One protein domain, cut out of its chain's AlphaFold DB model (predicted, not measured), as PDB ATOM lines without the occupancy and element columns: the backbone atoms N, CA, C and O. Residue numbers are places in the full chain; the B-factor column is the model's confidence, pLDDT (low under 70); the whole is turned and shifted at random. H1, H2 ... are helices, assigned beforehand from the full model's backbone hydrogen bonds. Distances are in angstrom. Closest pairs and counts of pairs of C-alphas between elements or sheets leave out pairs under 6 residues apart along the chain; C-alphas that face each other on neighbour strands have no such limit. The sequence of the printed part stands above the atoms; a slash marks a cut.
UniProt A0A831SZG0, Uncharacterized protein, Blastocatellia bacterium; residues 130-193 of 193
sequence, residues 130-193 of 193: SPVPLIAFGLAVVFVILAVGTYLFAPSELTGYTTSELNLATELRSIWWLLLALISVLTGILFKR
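What this domain is: This is residues 130 to 193 of the 193 residues of an uncharacterized protein of Blastocatellia bacterium (UniProt A0A831SZG0). Two long helices, H1 and then H2, run side by side in opposite ways, joined at one end by a loop, as a long, narrow U with few contacts between its arms. The printed part has 64 residues with these two named helices and no named strand; its class is all helix. It is only just loose, close to extended, with a radius of gyration of the C-alphas of 15.7 A, and spans 50 by 18 by 10 A.

Where its parts are: Find C-alpha 132 at (392.017, 280.397, 410.905); from there H1, residues 132 to 152, runs 30.1 A. H2, residues 163 to 190, runs 41.0 A from C-alpha 163 at (400.756, 249.651, 382.090) to C-alpha 190 at (403.211, 276.404, 413.046).

How they stand to each other: H1 and H2 are close but not clearly touching; look at their closest C-alphas, those of Ala 140 and Ser 184, 7.3 A apart. They run opposite ways at a shallow tilt of 13 degrees. In both helices every O i to N i+4 pair is within hydrogen-bond range.

The domain as a whole: The C-alphas of Gly 160 and Arg 193, the two farthest apart, are 50.2 A apart. The printed part has no cut, and its link of 10 residues is short. Residues 130 to 134, 154 to 160 and 193 have pLDDT under 70.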
ATOM      1  N   SER A 130     390.298 283.633 416.284       61.66
ATOM      2  CA  SER A 130     390.711 283.689 414.877       61.66
ATOM      3  C   SER A 130     389.898 282.713 414.017       61.66
ATOM      4  O   SER A 130     389.643 281.591 414.447       61.66
ATOM      5  N   PRO A 131     389.464 283.101 412.801       61.34
ATOM      6  CA  PRO A 131     388.757 282.208 411.870       61.34
ATOM      7  C   PRO A 131     389.679 281.147 411.239       61.34
ATOM      8  O   PRO A 131     389.233 280.284 410.486       61.34
ATOM      9  N   VAL A 132     390.975 281.195 411.549       68.56
ATOM     10  CA  VAL A 132     392.017 280.397 410.905       68.56
ATOM     11  C   VAL A 132     391.885 278.877 411.112       68.56
ATOM     12  O   VAL A 132     391.999 278.158 410.119       68.56
ATOM     13  N   PRO A 133     391.589 278.332 412.312       69.50
ATOM     14  CA  PRO A 133     391.500 276.883 412.492       69.50
ATOM     15  C   PRO A 133     390.254 276.283 411.823       69.50
ATOM     16  O   PRO A 133     390.295 275.140 411.373       69.50
ATOM     17  N   LEU A 134     389.167 277.052 411.696       69.00
ATOM     18  CA  LEU A 134     387.945 276.620 411.011       69.00
ATOM     19  C   LEU A 134     388.147 276.546 409.495       69.00
ATOM     20  O   LEU A 134     387.733 275.574 408.867       69.00
ATOM     21  N   ILE A 135     388.834 277.538 408.921       78.75
ATOM     22  CA  ILE A 135     389.196 277.541 407.499       78.75
ATOM     23  C   ILE A 135     390.199 276.418 407.209       78.75
ATOM     24  O   ILE A 135     390.030 275.696 406.230       78.75
ATOM     25  N   ALA A 136     391.192 276.205 408.079       76.88
ATOM     26  CA  ALA A 136     392.158 275.117 407.931       76.88
ATOM     27  C   ALA A 136     391.487 273.733 407.977       76.88
ATOM     28  O   ALA A 136     391.774 272.879 407.138       76.88
ATOM     29  N   PHE A 137     390.555 273.522 408.911       77.94
ATOM     30  CA  PHE A 137     389.800 272.272 408.998       77.94
ATOM     31  C   PHE A 137     388.869 272.087 407.793       77.94
ATOM     32  O   PHE A 137     388.826 271.006 407.207       77.94
ATOM     33  N   GLY A 138     388.174 273.148 407.373       81.38
ATOM     34  CA  GLY A 138     387.327 273.135 406.181       81.38
ATOM     35  C   GLY A 138     388.109 272.781 404.916       81.38
ATOM     36  O   GLY A 138     387.698 271.894 404.171       81.38
ATOM     37  N   LEU A 139     389.274 273.401 404.706       83.19
ATOM     38  CA  LEU A 139     390.157 273.083 403.583       83.19
ATOM     39  C   LEU A 139     390.651 271.635 403.648       83.19
ATOM     40  O   LEU A 139     390.595 270.943 402.636       83.19
ATOM     41  N   ALA A 140     391.063 271.142 404.821       79.06
ATOM     42  CA  ALA A 140     391.489 269.752 404.981       79.06
ATOM     43  C   ALA A 140     390.378 268.757 404.593       79.06
ATOM     44  O   ALA A 140     390.632 267.808 403.852       79.06
ATOM     45  N   VAL A 141     389.136 269.001 405.023       83.69
ATOM     46  CA  VAL A 141     387.981 268.157 404.672       83.69
ATOM     47  C   VAL A 141     387.680 268.219 403.173       83.69
ATOM     48  O   VAL A 141     387.478 267.176 402.552       83.69
ATOM     49  N   VAL A 142     387.703 269.408 402.564       85.44
ATOM     50  CA  VAL A 142     387.513 269.567 401.111       85.44
ATOM     51  C   VAL A 142     388.595 268.816 400.329       85.44
ATOM     52  O   VAL A 142     388.272 268.115 399.373       85.44
ATOM     53  N   PHE A 143     389.858 268.877 400.761       81.44
ATOM     54  CA  PHE A 143     390.945 268.114 400.144       81.44
ATOM     55  C   PHE A 143     390.720 266.602 400.244       81.44
ATOM     56  O   PHE A 143     390.873 265.909 399.243       81.44
ATOM     57  N   VAL A 144     390.296 266.087 401.402       82.69
ATOM     58  CA  VAL A 144     389.963 264.659 401.559       82.69
ATOM     59  C   VAL A 144     388.800 264.254 400.646       82.69
ATOM     60  O   VAL A 144     388.845 263.194 400.026       82.69
ATOM     61  N   ILE A 145     387.781 265.099 400.490       83.19
ATOM     62  CA  ILE A 145     386.656 264.822 399.584       83.19
ATOM     63  C   ILE A 145     387.120 264.801 398.125       83.19
ATOM     64  O   ILE A 145     386.736 263.900 397.382       83.19
ATOM     65  N   LEU A 146     387.981 265.736 397.712       84.25
ATOM     66  CA  LEU A 146     388.584 265.715 396.377       84.25
ATOM     67  C   LEU A 146     389.465 264.468 396.176       84.25
ATOM     68  O   LEU A 146     389.478 263.909 395.079       84.25
ATOM     69  N   ALA A 147     390.130 263.974 397.228       78.81
ATOM     70  CA  ALA A 147     390.833 262.682 397.237       78.81
ATOM     71  C   ALA A 147     389.941 261.537 396.848       78.81
ATOM     72  O   ALA A 147     390.204 260.812 395.893       78.81
ATOM     73  N   VAL A 148     388.877 261.400 397.622       82.88
ATOM     74  CA  VAL A 148     387.965 260.281 397.515       82.88
ATOM     75  C   VAL A 148     387.224 260.388 396.193       82.88
ATOM     76  O   VAL A 148     387.150 259.407 395.470       82.88
ATOM     77  N   GLY A 149     386.779 261.588 395.815       82.88
ATOM     78  CA  GLY A 149     386.136 261.852 394.534       82.88
ATOM     79  C   GLY A 149     387.019 261.434 393.366       82.88
ATOM     80  O   GLY A 149     386.615 260.617 392.561       82.88
ATOM     81  N   THR A 150     388.257 261.908 393.301       78.75
ATOM     82  CA  THR A 150     389.180 261.523 392.216       78.75
ATOM     83  C   THR A 150     389.605 260.055 392.243       78.75
ATOM     84  O   THR A 150     389.927 259.518 391.189       78.75
ATOM     85  N   TYR A 151     389.618 259.404 393.407       78.50
ATOM     86  CA  TYR A 151     389.886 257.970 393.522       78.50
ATOM     87  C   TYR A 151     388.700 257.138 393.018       78.50
ATOM     88  O   TYR A 151     388.884 256.175 392.282       78.50
ATOM     89  N   LEU A 152     387.479 257.544 393.369       78.75
ATOM     90  CA  LEU A 152     386.242 256.887 392.942       78.75
ATOM     91  C   LEU A 152     385.895 257.175 391.479       78.75
ATOM     92  O   LEU A 152     385.288 256.342 390.817       78.75
ATOM     93  N   PHE A 153     386.259 258.358 390.988       73.25
ATOM     94  CA  PHE A 153     385.996 258.809 389.624       73.25
ATOM     95  C   PHE A 153     387.185 258.588 388.690       73.25
ATOM     96  O   PHE A 153     387.154 259.080 387.564       73.25
ATOM     97  N   ALA A 154     388.232 257.881 389.135       68.12
ATOM     98  CA  ALA A 154     389.291 257.429 388.246       68.12
ATOM     99  C   ALA A 154     388.638 256.524 387.187       68.12
ATOM    100  O   ALA A 154     388.146 255.448 387.536       68.12
ATOM    101  N   PRO A 155     388.546 256.964 385.920       61.78
ATOM    102  CA  PRO A 155     387.869 256.189 384.896       61.78
ATOM    103  C   PRO A 155     388.650 254.890 384.713       61.78
ATOM    104  O   PRO A 155     389.827 254.904 384.363       61.78
ATOM    105  N   SER A 156     387.988 253.761 384.959       59.31
ATOM    106  CA  SER A 156     388.567 252.419 384.844       59.31
ATOM    107  C   SER A 156     388.970 252.044 383.411       59.31
ATOM    108  O   SER A 156     389.481 250.959 383.189       59.31
ATOM    109  N   GLU A 157     388.758 252.934 382.444       54.97
ATOM    110  CA  GLU A 157     388.938 252.698 381.015       54.97
ATOM    111  C   GLU A 157     389.549 253.948 380.358       54.97
ATOM    112  O   GLU A 157     388.922 254.620 379.538       54.97
ATOM    113  N   LEU A 158     390.785 254.309 380.724       61.34
ATOM    114  CA  LEU A 158     391.593 255.200 379.881       61.34
ATOM    115  C   LEU A 158     392.172 254.356 378.734       61.34
ATOM    116  O   LEU A 158     393.329 253.932 378.755       61.34
ATOM    117  N   THR A 159     391.326 254.039 377.753       54.97
ATOM    118  CA  THR A 159     391.694 253.258 376.565       54.97
ATOM    119  C   THR A 159     392.799 253.986 375.796       54.97
ATOM    120  O   THR A 159     392.527 254.955 375.087       54.97
ATOM    121  N   GLY A 160     394.052 253.550 375.963       69.50
ATOM    122  CA  GLY A 160     395.212 254.098 375.246       69.50
ATOM    123  C   GLY A 160     396.504 254.249 376.056       69.50
ATOM    124  O   GLY A 160     397.532 254.562 375.461       69.50
ATOM    125  N   TYR A 161     396.493 254.026 377.373       70.69
ATOM    126  CA  TYR A 161     397.704 254.117 378.203       70.69
ATOM    127  C   TYR A 161     398.345 252.742 378.452       70.69
ATOM    128  O   TYR A 161     397.655 251.760 378.725       70.69
ATOM    129  N   THR A 162     399.673 252.661 378.355       79.12
ATOM    130  CA  THR A 162     400.445 251.451 378.678       79.12
ATOM    131  C   THR A 162     400.526 251.249 380.198       79.12
ATOM    132  O   THR A 162     400.428 252.195 380.981       79.12
ATOM    133  N   THR A 163     400.719 250.005 380.654       74.81
ATOM    134  CA  THR A 163     400.756 249.651 382.090       74.81
ATOM    135  C   THR A 163     401.864 250.362 382.873       74.81
ATOM    136  O   THR A 163     401.711 250.599 384.071       74.81
ATOM    137  N   SER A 164     402.960 250.746 382.210       78.00
ATOM    138  CA  SER A 164     404.062 251.511 382.807       78.00
ATOM    139  C   SER A 164     403.654 252.935 383.186       78.00
ATOM    140  O   SER A 164     404.039 253.434 384.242       78.00
ATOM    141  N   GLU A 165     402.836 253.572 382.356       72.25
ATOM    142  CA  GLU A 165     402.415 254.956 382.548       72.25
ATOM    143  C   GLU A 165     401.325 255.080 383.629       72.25
ATOM    144  O   GLU A 165     401.301 256.036 384.407       72.25
ATOM    145  N   LEU A 166     400.458 254.068 383.748       75.69
ATOM    146  CA  LEU A 166     399.434 254.014 384.796       75.69
ATOM    147  C   LEU A 166     400.051 253.884 386.199       75.69
ATOM    148  O   LEU A 166     399.557 254.467 387.169       75.69
ATOM    149  N   ASN A 167     401.162 253.152 386.307       76.12
ATOM    150  CA  ASN A 167     401.863 252.965 387.573       76.12
ATOM    151  C   ASN A 167     402.539 254.272 388.028       76.12
ATOM    152  O   ASN A 167     402.411 254.671 389.183       76.12
ATOM    153  N   LEU A 168     403.149 255.011 387.093       80.19
ATOM    154  CA  LEU A 168     403.731 256.328 387.364       80.19
ATOM    155  C   LEU A 168     402.664 257.349 387.798       80.19
ATOM    156  O   LEU A 168     402.871 258.094 388.755       80.19
ATOM    157  N   ALA A 169     401.492 257.345 387.155       73.69
ATOM    158  CA  ALA A 169     400.372 258.202 387.546       73.69
ATOM    159  C   ALA A 169     399.861 257.894 388.968       73.69
ATOM    160  O   ALA A 169     399.495 258.807 389.714       73.69
ATOM    161  N   THR A 170     399.871 256.618 389.363       78.00
ATOM    162  CA  THR A 170     399.449 256.182 390.703       78.00
ATOM    163  C   THR A 170     400.459 256.607 391.773       78.00
ATOM    164  O   THR A 170     400.064 257.147 392.811       78.00
ATOM    165  N   GLU A 171     401.753 256.457 391.490       81.31
ATOM    166  CA  GLU A 171     402.849 256.906 392.361       81.31
ATOM    167  C   GLU A 171     402.864 258.431 392.533       81.31
ATOM    168  O   GLU A 171     402.945 258.940 393.651       81.31
ATOM    169  N   LEU A 172     402.684 259.204 391.455       80.56
ATOM    170  CA  LEU A 172     402.579 260.661 391.583       80.56
ATOM    171  C   LEU A 172     401.367 261.056 392.433       80.56
ATOM    172  O   LEU A 172     401.446 261.997 393.224       80.56
ATOM    173  N   ARG A 173     400.249 260.332 392.325       77.81
ATOM    174  CA  ARG A 173     399.060 260.621 393.127       77.81
ATOM    175  C   ARG A 173     399.302 260.363 394.613       77.81
ATOM    176  O   ARG A 173     398.917 261.205 395.423       77.81
ATOM    177  N   SER A 174     399.960 259.260 394.975       79.31
ATOM    178  CA  SER A 174     400.283 258.933 396.373       79.31
ATOM    179  C   SER A 174     401.232 259.969 397.001       79.31
ATOM    180  O   SER A 174     400.997 260.418 398.128       79.31
ATOM    181  N   ILE A 175     402.229 260.440 396.245       84.56
ATOM    182  CA  ILE A 175     403.173 261.485 396.672       84.56
ATOM    183  C   ILE A 175     402.448 262.810 396.938       84.56
ATOM    184  O   ILE A 175     402.706 263.464 397.951       84.56
ATOM    185  N   TRP A 176     401.499 263.196 396.078       82.88
ATOM    186  CA  TRP A 176     400.683 264.397 396.292       82.88
ATOM    187  C   TRP A 176     399.838 264.310 397.575       82.88
ATOM    188  O   TRP A 176     399.763 265.291 398.318       82.88
ATOM    189  N   TRP A 177     399.261 263.143 397.891       81.31
ATOM    190  CA  TRP A 177     398.543 262.917 399.158       81.31
ATOM    191  C   TRP A 177     399.454 263.046 400.379       81.31
ATOM    192  O   TRP A 177     399.083 263.700 401.357       81.31
ATOM    193  N   LEU A 178     400.656 262.469 400.315       83.56
ATOM    194  CA  LEU A 178     401.641 262.555 401.395       83.56
ATOM    195  C   LEU A 178     402.115 263.993 401.628       83.56
ATOM    196  O   LEU A 178     402.183 264.428 402.778       83.56
ATOM    197  N   LEU A 179     402.386 264.749 400.562       84.12
ATOM    198  CA  LEU A 179     402.778 266.155 400.673       84.12
ATOM    199  C   LEU A 179     401.665 267.009 401.288       84.12
ATOM    200  O   LEU A 179     401.943 267.809 402.179       84.12
ATOM    201  N   LEU A 180     400.409 266.815 400.882       81.69
ATOM    202  CA  LEU A 180     399.278 267.540 401.469       81.69
ATOM    203  C   LEU A 180     399.080 267.204 402.954       81.69
ATOM    204  O   LEU A 180     398.869 268.112 403.763       81.69
ATOM    205  N   ALA A 181     399.197 265.928 403.333       80.31
ATOM    206  CA  ALA A 181     399.133 265.511 404.732       80.31
ATOM    207  C   ALA A 181     400.268 266.140 405.560       80.31
ATOM    208  O   ALA A 181     400.023 266.685 406.639       80.31
ATOM    209  N   LEU A 182     401.493 266.139 405.028       87.06
ATOM    210  CA  LEU A 182     402.654 266.758 405.665       87.06
ATOM    211  C   LEU A 182     402.462 268.273 405.843       87.06
ATOM    212  O   LEU A 182     402.684 268.786 406.939       87.06
ATOM    213  N   ILE A 183     401.995 268.981 404.809       84.25
ATOM    214  CA  ILE A 183     401.708 270.425 404.860       84.25
ATOM    215  C   ILE A 183     400.614 270.729 405.888       84.25
ATOM    216  O   ILE A 183     400.741 271.693 406.644       84.25
ATOM    217  N   SER A 184     399.562 269.910 405.965       82.12
ATOM    218  CA  SER A 184     398.501 270.068 406.967       82.12
ATOM    219  C   SER A 184     399.052 269.954 408.393       82.12
ATOM    220  O   SER A 184     398.785 270.819 409.233       82.12
ATOM    221  N   VAL A 185     399.898 268.951 408.650       81.94
ATOM    222  CA  VAL A 185     400.568 268.764 409.947       81.94
ATOM    223  C   VAL A 185     401.510 269.928 410.264       81.94
ATOM    224  O   VAL A 185     401.443 270.484 411.359       81.94
ATOM    225  N   LEU A 186     402.348 270.343 409.309       82.12
ATOM    226  CA  LEU A 186     403.260 271.487 409.450       82.12
ATOM    227  C   LEU A 186     402.508 272.775 409.775       82.12
ATOM    228  O   LEU A 186     402.891 273.499 410.691       82.12
ATOM    229  N   THR A 187     401.410 273.032 409.069       84.06
ATOM    230  CA  THR A 187     400.562 274.204 409.304       84.06
ATOM    231  C   THR A 187     399.948 274.144 410.703       84.06
ATOM    232  O   THR A 187     399.999 275.127 411.434       84.06
ATOM    233  N   GLY A 188     399.454 272.978 411.138       77.50
ATOM    234  CA  GLY A 188     398.951 272.781 412.501       77.50
ATOM    235  C   GLY A 188     400.012 272.997 413.587       77.50
ATOM    236  O   GLY A 188     399.702 273.542 414.644       77.50
ATOM    237  N   ILE A 189     401.265 272.611 413.333       84.44
ATOM    238  CA  ILE A 189     402.386 272.835 414.257       84.44
ATOM    239  C   ILE A 189     402.775 274.319 414.300       84.44
ATOM    240  O   ILE A 189     402.978 274.854 415.389       84.44
ATOM    241  N   LEU A 190     402.852 274.985 413.144       81.88
ATOM    242  CA  LEU A 190     403.211 276.404 413.046       81.88
ATOM    243  C   LEU A 190     402.163 277.312 413.693       81.88
ATOM    244  O   LEU A 190     402.539 278.251 414.379       81.88
ATOM    245  N   PHE A 191     400.874 277.005 413.538       82.12
ATOM    246  CA  PHE A 191     399.786 277.777 414.152       82.12
ATOM    247  C   PHE A 191     399.564 277.487 415.641       82.12
ATOM    248  O   PHE A 191     398.796 278.190 416.294       82.12
ATOM    249  N   LYS A 192     400.183 276.431 416.179       76.44
ATOM    250  CA  LYS A 192     400.098 276.085 417.604       76.44
ATOM    251  C   LYS A 192     401.142 276.819 418.458       76.44
ATOM    252  O   LYS A 192     401.030 276.784 419.682       76.44
ATOM    253  N   ARG A 193     402.152 277.430 417.836       58.97
ATOM    254  CA  ARG A 193     403.086 278.348 418.498       58.97
ATOM    255  C   ARG A 193     402.537 279.765 418.486       58.97
ATOM    256  O   ARG A 193     402.790 280.453 419.495       58.97
TER     257      ARG A 193